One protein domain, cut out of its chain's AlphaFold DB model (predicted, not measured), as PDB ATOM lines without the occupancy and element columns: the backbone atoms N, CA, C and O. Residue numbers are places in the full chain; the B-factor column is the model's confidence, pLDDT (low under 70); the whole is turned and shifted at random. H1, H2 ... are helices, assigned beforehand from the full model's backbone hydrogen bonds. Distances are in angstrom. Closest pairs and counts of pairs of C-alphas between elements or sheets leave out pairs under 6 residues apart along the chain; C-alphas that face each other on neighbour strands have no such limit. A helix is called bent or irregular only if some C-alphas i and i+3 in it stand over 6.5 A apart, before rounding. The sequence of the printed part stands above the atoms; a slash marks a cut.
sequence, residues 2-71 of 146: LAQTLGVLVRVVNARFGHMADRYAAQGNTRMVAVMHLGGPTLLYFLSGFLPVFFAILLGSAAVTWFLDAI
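AT A GLANCE: This is residues 2 to 71 of the 146 residues of the protein "PTS family sugar transport protein component IIC" of Salmonella enterica I (UniProt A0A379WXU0). This is a long hairpin of two helices, H1 and H2, with a short third helix, H3, turned off at the far end of H2 like the foot of an L. H2 has a kink of 31 degrees near residue 49, and residues 50 to 55 of H2, 57 to 63 and 65 to 71 stick out from the hairpin. The printed part has 70 residues with three named helices, in the order H1, H2, H3, and no named strand; the class is all helix. It is extended, with a radius of gyration of the C-alphas of 17.4 A and spans of 55 by 22 by 10 A.

HOW THE PARTS SIT: Begin with H2, residues 30 to 58, the longest helix. It touches H1, residues 2 to 26, closest at the C-alphas of Ala 21 and Val 33, 4.8 A apart. The two form a helical hairpin and run opposite ways at a shallow tilt of 24 degrees. H3, residues 60 to 69, is close to H2 but not clearly touching: their closest C-alphas, those of Ala 56 and Val 64, are 6.9 A apart. Their lines are about perpendicular, at 73 degrees. H1 and H3 are apart. In H3 every O i to N i+4 pair is within hydrogen-bond range; in H1 20 of 21 are, and in H2 21 of 25.

IN THESE COORDINATES: Find C-alpha 30 at (118.979, 140.644, 135.715); from there H2 runs 39.2 A to C-alpha 58. H2 is neither bent nor irregular, but only just: C-alphas 37 and 40 are 6.4 A apart. H1 starts at C-alpha 2, (152.098, 150.281, 128.860), and spans 36.6 A to C-alpha 26. H3 spans 14.6 A from C-alpha 60 to C-alpha 69 at (165.879, 162.588, 138.611).

THE WHOLE: The farthest C-alphas, those of Gly 28 and Asp 69, are 56.1 A apart. The printed part has no cut, and both links, H1 to H2 and H2 to H3, are tight. The mean pLDDT of the printed part is 76.7; 11 residues are under 70, namely 2 to 3, 6, 18, 20 to 21, 32, 34 and 36 to 38.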
ATOM      1  N   LEU A   2     152.449 150.791 127.515       62.94
ATOM      2  CA  LEU A   2     152.098 150.281 128.860       62.94
ATOM      3  C   LEU A   2     150.617 150.461 129.254       62.94
ATOM      4  O   LEU A   2     149.988 149.531 129.737       62.94
ATOM      5  N   ALA A   3     150.014 151.623 128.979       65.38
ATOM      6  CA  ALA A   3     148.577 151.820 129.212       65.38
ATOM      7  C   ALA A   3     147.700 150.961 128.282       65.38
ATOM      8  O   ALA A   3     146.616 150.533 128.662       65.38
ATOM      9  N   GLN A   4     148.179 150.674 127.066       71.31
ATOM     10  CA  GLN A   4     147.467 149.820 126.115       71.31
ATOM     11  C   GLN A   4     147.564 148.346 126.524       71.31
ATOM     12  O   GLN A   4     146.552 147.656 126.498       71.31
ATOM     13  N   THR A   5     148.731 147.871 126.971       75.88
ATOM     14  CA  THR A   5     148.897 146.503 127.487       75.88
ATOM     15  C   THR A   5     148.133 146.301 128.793       75.88
ATOM     16  O   THR A   5     147.465 145.282 128.946       75.88
ATOM     17  N   LEU A   6     148.133 147.291 129.692       68.69
ATOM     18  CA  LEU A   6     147.294 147.285 130.893       68.69
ATOM     19  C   LEU A   6     145.802 147.292 130.526       68.69
ATOM     20  O   LEU A   6     145.027 146.511 131.068       68.69
ATOM     21  N   GLY A   7     145.407 148.088 129.530       71.62
ATOM     22  CA  GLY A   7     144.048 148.097 128.994       71.62
ATOM     23  C   GLY A   7     143.626 146.760 128.376       71.62
ATOM     24  O   GLY A   7     142.483 146.347 128.561       71.62
ATOM     25  N   VAL A   8     144.535 146.057 127.693       77.75
ATOM     26  CA  VAL A   8     144.305 144.699 127.170       77.75
ATOM     27  C   VAL A   8     144.175 143.694 128.315       77.75
ATOM     28  O   VAL A   8     143.260 142.877 128.283       77.75
ATOM     29  N   LEU A   9     145.000 143.792 129.360       73.94
ATOM     30  CA  LEU A   9     144.862 142.957 130.559       73.94
ATOM     31  C   LEU A   9     143.519 143.181 131.259       73.94
ATOM     32  O   LEU A   9     142.849 142.212 131.603       73.94
ATOM     33  N   VAL A  10     143.069 144.430 131.396       73.69
ATOM     34  CA  VAL A  10     141.737 144.733 131.943       73.69
ATOM     35  C   VAL A  10     140.630 144.152 131.055       73.69
ATOM     36  O   VAL A  10     139.655 143.622 131.579       73.69
ATOM     37  N   ARG A  11     140.782 144.144 129.720       71.06
ATOM     38  CA  ARG A  11     139.832 143.463 128.814       71.06
ATOM     39  C   ARG A  11     139.820 141.946 129.005       71.06
ATOM     40  O   ARG A  11     138.745 141.351 129.008       71.06
ATOM     41  N   VAL A  12     140.983 141.330 129.207       81.25
ATOM     42  CA  VAL A  12     141.099 139.894 129.513       81.25
ATOM     43  C   VAL A  12     140.432 139.571 130.852       81.25
ATOM     44  O   VAL A  12     139.686 138.599 130.954       81.25
ATOM     45  N   VAL A  13     140.630 140.411 131.868       75.19
ATOM     46  CA  VAL A  13     139.961 140.269 133.168       75.19
ATOM     47  C   VAL A  13     138.448 140.479 133.026       75.19
ATOM     48  O   VAL A  13     137.677 139.679 133.551       75.19
ATOM     49  N   ASN A  14     137.994 141.455 132.238       74.19
ATOM     50  CA  ASN A  14     136.571 141.669 131.956       74.19
ATOM     51  C   ASN A  14     135.907 140.494 131.234       74.19
ATOM     52  O   ASN A  14     134.728 140.240 131.466       74.19
ATOM     53  N   ALA A  15     136.642 139.725 130.428       75.50
ATOM     54  CA  ALA A  15     136.103 138.507 129.823       75.50
ATOM     55  C   ALA A  15     135.673 137.471 130.886       75.50
ATOM     56  O   ALA A  15     134.692 136.751 130.686       75.50
ATOM     57  N   ARG A  16     136.333 137.437 132.057       73.44
ATOM     58  CA  ARG A  16     135.900 136.613 133.205       73.44
ATOM     59  C   ARG A  16     134.600 137.123 133.825       73.44
ATOM     60  O   ARG A  16     133.748 136.311 134.180       73.44
ATOM     61  N   PHE A  17     134.433 138.442 133.930       71.25
ATOM     62  CA  PHE A  17     133.176 139.048 134.380       71.25
ATOM     63  C   PHE A  17     132.033 138.781 133.394       71.25
ATOM     64  O   PHE A  17     130.917 138.532 133.838       71.25
ATOM     65  N   GLY A  18     132.323 138.720 132.088       68.94
ATOM     66  CA  GLY A  18     131.379 138.290 131.050       68.94
ATOM     67  C   GLY A  18     130.863 136.866 131.269       68.94
ATOM     68  O   GLY A  18     129.663 136.670 131.408       68.94
ATOM     69  N   HIS A  19     131.760 135.888 131.449       75.94
ATOM     70  CA  HIS A  19     131.365 134.503 131.764       75.94
ATOM     71  C   HIS A  19     130.559 134.377 133.067       75.94
ATOM     72  O   HIS A  19     129.700 133.504 133.207       75.94
ATOM     73  N   MET A  20     130.842 135.230 134.053       68.56
ATOM     74  CA  MET A  20     130.075 135.269 135.296       68.56
ATOM     75  C   MET A  20     128.690 135.898 135.087       68.56
ATOM     76  O   MET A  20     127.709 135.416 135.650       68.56
ATOM     77  N   ALA A  21     128.592 136.932 134.248       66.00
ATOM     78  CA  ALA A  21     127.324 137.536 133.853       66.00
ATOM     79  C   ALA A  21     126.431 136.516 133.122       66.00
ATOM     80  O   ALA A  21     125.253 136.412 133.452       66.00
ATOM     81  N   ASP A  22     127.002 135.689 132.241       74.38
ATOM     82  CA  ASP A  22     126.278 134.617 131.538       74.38
ATOM     83  C   ASP A  22     125.686 133.581 132.513       74.38
ATOM     84  O   ASP A  22     124.547 133.133 132.358       74.38
ATOM     85  N   ARG A  23     126.414 133.247 133.590       75.44
ATOM     86  CA  ARG A  23     125.913 132.360 134.657       75.44
ATOM     87  C   ARG A  23     124.744 132.962 135.436       75.44
ATOM     88  O   ARG A  23     123.805 132.239 135.765       75.44
ATOM     89  N   TYR A  24     124.786 134.261 135.730       70.31
ATOM     90  CA  TYR A  24     123.683 134.952 136.408       70.31
ATOM     91  C   TYR A  24     122.489 135.213 135.479       70.31
ATOM     92  O   TYR A  24     121.350 135.247 135.952       70.31
ATOM     93  N   ALA A  25     122.720 135.309 134.165       73.44
ATOM     94  CA  ALA A  25     121.667 135.379 133.156       73.44
ATOM     95  C   ALA A  25     120.872 134.066 133.082       73.44
ATOM     96  O   ALA A  25     119.643 134.100 133.068       73.44
ATOM     97  N   ALA A  26     121.548 132.912 133.156       79.00
ATOM     98  CA  ALA A  26     120.895 131.599 133.216       79.00
ATOM     99  C   ALA A  26     120.021 131.399 134.474       79.00
ATOM    100  O   ALA A  26     119.114 130.573 134.475       79.00
ATOM    101  N   GLN A  27     120.268 132.170 135.540       80.75
ATOM    102  CA  GLN A  27     119.490 132.160 136.786       80.75
ATOM    103  C   GLN A  27     118.370 133.219 136.808       80.75
ATOM    104  O   GLN A  27     117.714 133.395 137.832       80.75
ATOM    105  N   GLY A  28     118.166 133.961 135.712       77.56
ATOM    106  CA  GLY A  28     117.143 135.009 135.612       77.56
ATOM    107  C   GLY A  28     117.411 136.256 136.467       77.56
ATOM    108  O   GLY A  28     116.542 137.118 136.587       77.56
ATOM    109  N   ASN A  29     118.604 136.395 137.060       76.94
ATOM    110  CA  ASN A  29     118.936 137.509 137.950       76.94
ATOM    111  C   ASN A  29     119.523 138.694 137.168       76.94
ATOM    112  O   ASN A  29     120.733 138.930 137.146       76.94
ATOM    113  N   THR A  30     118.640 139.474 136.547       72.88
ATOM    114  CA  THR A  30     118.979 140.644 135.715       72.88
ATOM    115  C   THR A  30     119.783 141.718 136.456       72.88
ATOM    116  O   THR A  30     120.634 142.380 135.860       72.88
ATOM    117  N   ARG A  31     119.581 141.863 137.772       71.19
ATOM    118  CA  ARG A  31     120.310 142.833 138.603       71.19
ATOM    119  C   ARG A  31     121.790 142.476 138.727       71.19
ATOM    120  O   ARG A  31     122.640 143.357 138.616       71.19
ATOM    121  N   MET A  32     122.102 141.197 138.921       67.50
ATOM    122  CA  MET A  32     123.491 140.737 139.013       67.50
ATOM    123  C   MET A  32     124.183 140.734 137.651       67.50
ATOM    124  O   MET A  32     125.357 141.082 137.584       67.50
ATOM    125  N   VAL A  33     123.455 140.469 136.563       70.88
ATOM    126  CA  VAL A  33     123.972 140.643 135.194       70.88
ATOM    127  C   VAL A  33     124.407 142.091 134.951       70.88
ATOM    128  O   VAL A  33     125.521 142.321 134.484       70.88
ATOM    129  N   ALA A  34     123.589 143.076 135.339       69.62
ATOM    130  CA  ALA A  34     123.934 144.490 135.191       69.62
ATOM    131  C   ALA A  34     125.175 144.882 136.017       69.62
ATOM    132  O   ALA A  34     126.067 145.558 135.508       69.62
ATOM    133  N   VAL A  35     125.284 144.423 137.268       73.00
ATOM    134  CA  VAL A  35     126.449 144.717 138.124       73.00
ATOM    135  C   VAL A  35     127.720 144.034 137.609       73.00
ATOM    136  O   VAL A  35     128.786 144.649 137.613       73.00
ATOM    137  N   MET A  36     127.632 142.798 137.120       68.56
ATOM    138  CA  MET A  36     128.798 142.066 136.617       68.56
ATOM    139  C   MET A  36     129.262 142.581 135.250       68.56
ATOM    140  O   MET A  36     130.460 142.587 134.979       68.56
ATOM    141  N   HIS A  37     128.337 143.059 134.413       67.62
ATOM    142  CA  HIS A  37     128.647 143.573 133.080       67.62
ATOM    143  C   HIS A  37     129.059 145.055 133.076       67.62
ATOM    144  O   HIS A  37     129.944 145.439 132.316       67.62
ATOM    145  N   LEU A  38     128.460 145.890 133.931       65.38
ATOM    146  CA  LEU A  38     128.740 147.333 133.981       65.38
ATOM    147  C   LEU A  38     129.546 147.739 135.215       65.38
ATOM    148  O   LEU A  38     130.432 148.581 135.111       65.38
ATOM    149  N   GLY A  39     129.270 147.153 136.377       72.19
ATOM    150  CA  GLY A  39     129.915 147.528 137.638       72.19
ATOM    151  C   GLY A  39     131.357 147.032 137.747       72.19
ATOM    152  O   GLY A  39     132.257 147.825 138.010       72.19
ATOM    153  N   GLY A  40     131.592 145.741 137.496       71.38
ATOM    154  CA  GLY A  40     132.929 145.130 137.578       71.38
ATOM    155  C   GLY A  40     133.949 145.775 136.626       71.38
ATOM    156  O   GLY A  40     134.967 146.298 137.087       71.38
ATOM    157  N   PRO A  41     133.660 145.822 135.313       73.25
ATOM    158  CA  PRO A  41     134.512 146.464 134.315       73.25
ATOM    159  C   PRO A  41     134.816 147.936 134.578       73.25
ATOM    160  O   PRO A  41     135.975 148.349 134.514       73.25
ATOM    161  N   THR A  42     133.790 148.726 134.894       76.00
ATOM    162  CA  THR A  42     133.945 150.163 135.149       76.00
ATOM    163  C   THR A  42     134.792 150.416 136.391       76.00
ATOM    164  O   THR A  42     135.678 151.270 136.361       76.00
ATOM    165  N   LEU A  43     134.585 149.643 137.462       78.88
ATOM    166  CA  LEU A  43     135.363 149.778 138.692       78.88
ATOM    167  C   LEU A  43     136.835 149.401 138.487       78.88
ATOM    168  O   LEU A  43     137.709 150.096 138.994       78.88
ATOM    169  N   LEU A  44     137.128 148.347 137.721       75.81
ATOM    170  CA  LEU A  44     138.508 147.947 137.429       75.81
ATOM    171  C   LEU A  44     139.247 148.980 136.576       75.81
ATOM    172  O   LEU A  44     140.398 149.304 136.875       75.81
ATOM    173  N   TYR A  45     138.593 149.532 135.551       76.06
ATOM    174  CA  TYR A  45     139.171 150.619 134.758       76.06
ATOM    175  C   TYR A  45     139.408 151.872 135.600       76.06
ATOM    176  O   TYR A  45     140.484 152.468 135.522       76.06
ATOM    177  N   PHE A  46     138.435 152.238 136.437       81.56
ATOM    178  CA  PHE A  46     138.558 153.367 137.347       81.56
ATOM    179  C   PHE A  46     139.713 153.166 138.327       81.56
ATOM    180  O   PHE A  46     140.578 154.025 138.430       81.56
ATOM    181  N   LEU A  47     139.788 152.010 138.988       82.75
ATOM    182  CA  LEU A  47     140.803 151.726 139.998       82.75
ATOM    183  C   LEU A  47     142.211 151.641 139.388       82.75
ATOM    184  O   LEU A  47     143.170 152.130 139.983       82.75
ATOM    185  N   SER A  48     142.330 151.101 138.171       80.81
ATOM    186  CA  SER A  48     143.598 151.033 137.439       80.81
ATOM    187  C   SER A  48     144.151 152.408 137.046       80.81
ATOM    188  O   SER A  48     145.367 152.538 136.921       80.81
ATOM    189  N   GLY A  49     143.297 153.411 136.816       80.38
ATOM    190  CA  GLY A  49     143.722 154.792 136.553       80.38
ATOM    191  C   GLY A  49     143.844 155.633 137.825       80.38
ATOM    192  O   GLY A  49     144.757 156.446 137.952       80.38
ATOM    193  N   PHE A  50     142.954 155.402 138.789       85.19
ATOM    194  CA  PHE A  50     142.879 156.138 140.043       85.19
ATOM    195  C   PHE A  50     144.049 155.822 140.966       85.19
ATOM    196  O   PHE A  50     144.679 156.754 141.451       85.19
ATOM    197  N   LEU A  51     144.384 154.543 141.190       86.31
ATOM    198  CA  LEU A  51     145.445 154.176 142.134       86.31
ATOM    199  C   LEU A  51     146.795 154.831 141.786       86.31
ATOM    200  O   LEU A  51     147.363 155.466 142.673       86.31
ATOM    201  N   PRO A  52     147.306 154.775 140.536       82.12
ATOM    202  CA  PRO A  52     148.585 155.402 140.203       82.12
ATOM    203  C   PRO A  52     148.580 156.920 140.404       82.12
ATOM    204  O   PRO A  52     149.543 157.471 140.929       82.12
ATOM    205  N   VAL A  53     147.492 157.595 140.021       86.62
ATOM    206  CA  VAL A  53     147.362 159.053 140.155       86.62
ATOM    207  C   VAL A  53     147.211 159.454 141.624       86.62
ATOM    208  O   VAL A  53     147.849 160.401 142.073       86.62
ATOM    209  N   PHE A  54     146.423 158.706 142.393       87.50
ATOM    210  CA  PHE A  54     146.220 158.926 143.820       87.50
ATOM    211  C   PHE A  54     147.527 158.771 144.603       87.50
ATOM    212  O   PHE A  54     147.884 159.663 145.371       87.50
ATOM    213  N   PHE A  55     148.281 157.692 144.364       84.88
ATOM    214  CA  PHE A  55     149.592 157.510 144.988       84.88
ATOM    215  C   PHE A  55     150.594 158.582 144.546       84.88
ATOM    216  O   PHE A  55     151.332 159.089 145.387       84.88
ATOM    217  N   ALA A  56     150.595 158.982 143.270       83.75
ATOM    218  CA  ALA A  56     151.467 160.053 142.788       83.75
ATOM    219  C   ALA A  56     151.188 161.404 143.474       83.75
ATOM    220  O   ALA A  56     152.124 162.128 143.800       83.75
ATOM    221  N   ILE A  57     149.918 161.732 143.733       86.06
ATOM    222  CA  ILE A  57     149.532 162.962 144.444       86.06
ATOM    223  C   ILE A  57     149.858 162.857 145.941       86.06
ATOM    224  O   ILE A  57     150.374 163.813 146.517       86.06
ATOM    225  N   LEU A  58     149.596 161.703 146.566       86.38
ATOM    226  CA  LEU A  58     149.826 161.477 147.998       86.38
ATOM    227  C   LEU A  58     151.312 161.551 148.378       86.38
ATOM    228  O   LEU A  58     151.652 162.107 149.419       86.38
ATOM    229  N   LEU A  59     152.192 161.003 147.537       84.25
ATOM    230  CA  LEU A  59     153.645 161.034 147.742       84.25
ATOM    231  C   LEU A  59     154.251 162.435 147.519       84.25
ATOM    232  O   LEU A  59     155.386 162.692 147.922       84.25
ATOM    233  N   GLY A  60     153.485 163.352 146.920       84.00
ATOM    234  CA  GLY A  60     153.871 164.740 146.704       84.00
ATOM    235  C   GLY A  60     154.914 164.935 145.601       84.00
ATOM    236  O   GLY A  60     155.513 163.994 145.078       84.00
ATOM    237  N   SER A  61     155.155 166.202 145.251       78.44
ATOM    238  CA  SER A  61     156.108 166.562 144.196       78.44
ATOM    239  C   SER A  61     157.525 166.076 144.501       78.44
ATOM    240  O   SER A  61     158.201 165.630 143.589       78.44
ATOM    241  N   ALA A  62     157.954 166.071 145.767       80.19
ATOM    242  CA  ALA A  62     159.304 165.659 146.154       80.19
ATOM    243  C   ALA A  62     159.627 164.200 145.783       80.19
ATOM    244  O   ALA A  62     160.696 163.926 145.237       80.19
ATOM    245  N   ALA A  63     158.701 163.266 146.023       81.19
ATOM    246  CA  ALA A  63     158.890 161.862 145.656       81.19
ATOM    247  C   ALA A  63     158.851 161.655 144.135       81.19
ATOM    248  O   ALA A  63     159.618 160.860 143.594       81.19
ATOM    249  N   VAL A  64     157.983 162.396 143.438       81.50
ATOM    250  CA  VAL A  64     157.887 162.352 141.972       81.50
ATOM    251  C   VAL A  64     159.155 162.914 141.332       81.50
ATOM    252  O   VAL A  64     159.704 162.284 140.436       81.50
ATOM    253  N   THR A  65     159.661 164.055 141.801       80.50
ATOM    254  CA  THR A  65     160.889 164.672 141.285       80.50
ATOM    255  C   THR A  65     162.103 163.786 141.541       80.50
ATOM    256  O   THR A  65     162.851 163.539 140.606       80.50
ATOM    257  N   TRP A  66     162.241 163.197 142.736       85.56
ATOM    258  CA  TRP A  66     163.316 162.235 143.016       85.56
ATOM    259  C   TRP A  66     163.279 161.021 142.075       85.56
ATOM    260  O   TRP A  66     164.314 160.583 141.571       85.56
ATOM    261  N   PHE A  67     162.084 160.497 141.787       82.75
ATOM    262  CA  PHE A  67     161.912 159.409 140.825       82.75
ATOM    263  C   PHE A  67     162.264 159.833 139.390       82.75
ATOM    264  O   PHE A  67     162.865 159.055 138.653       82.75
ATOM    265  N   LEU A  68     161.912 161.059 138.990       80.06
ATOM    266  CA  LEU A  68     162.259 161.605 137.675       80.06
ATOM    267  C   LEU A  68     163.765 161.865 137.535       80.06
ATOM    268  O   LEU A  68     164.314 161.583 136.473       80.06
ATOM    269  N   ASP A  69     164.432 162.329 138.591       83.44
ATOM    270  CA  ASP A  69     165.879 162.588 138.611       83.44
ATOM    271  C   ASP A  69     166.705 161.293 138.571       83.44
ATOM    272  O   ASP A  69     167.831 161.277 138.070       83.44
ATOM    273  N   ALA A  70     166.136 160.179 139.044       86.81
ATOM    274  CA  ALA A  70     166.726 158.852 138.887       86.81
ATOM    275  C   ALA A  70     166.707 158.359 137.425       86.81
ATOM    276  O   ALA A  70     167.442 157.428 137.079       86.81
ATOM    277  N   ILE A  71     165.885 158.960 136.552       86.25
ATOM    278  CA  ILE A  71     165.839 158.632 135.125       86.25
ATOM    279  C   ILE A  71     166.936 159.422 134.391       86.25
ATOM    280  O   ILE A  71     166.963 160.650 134.457       86.25
TER     281      ILE A  71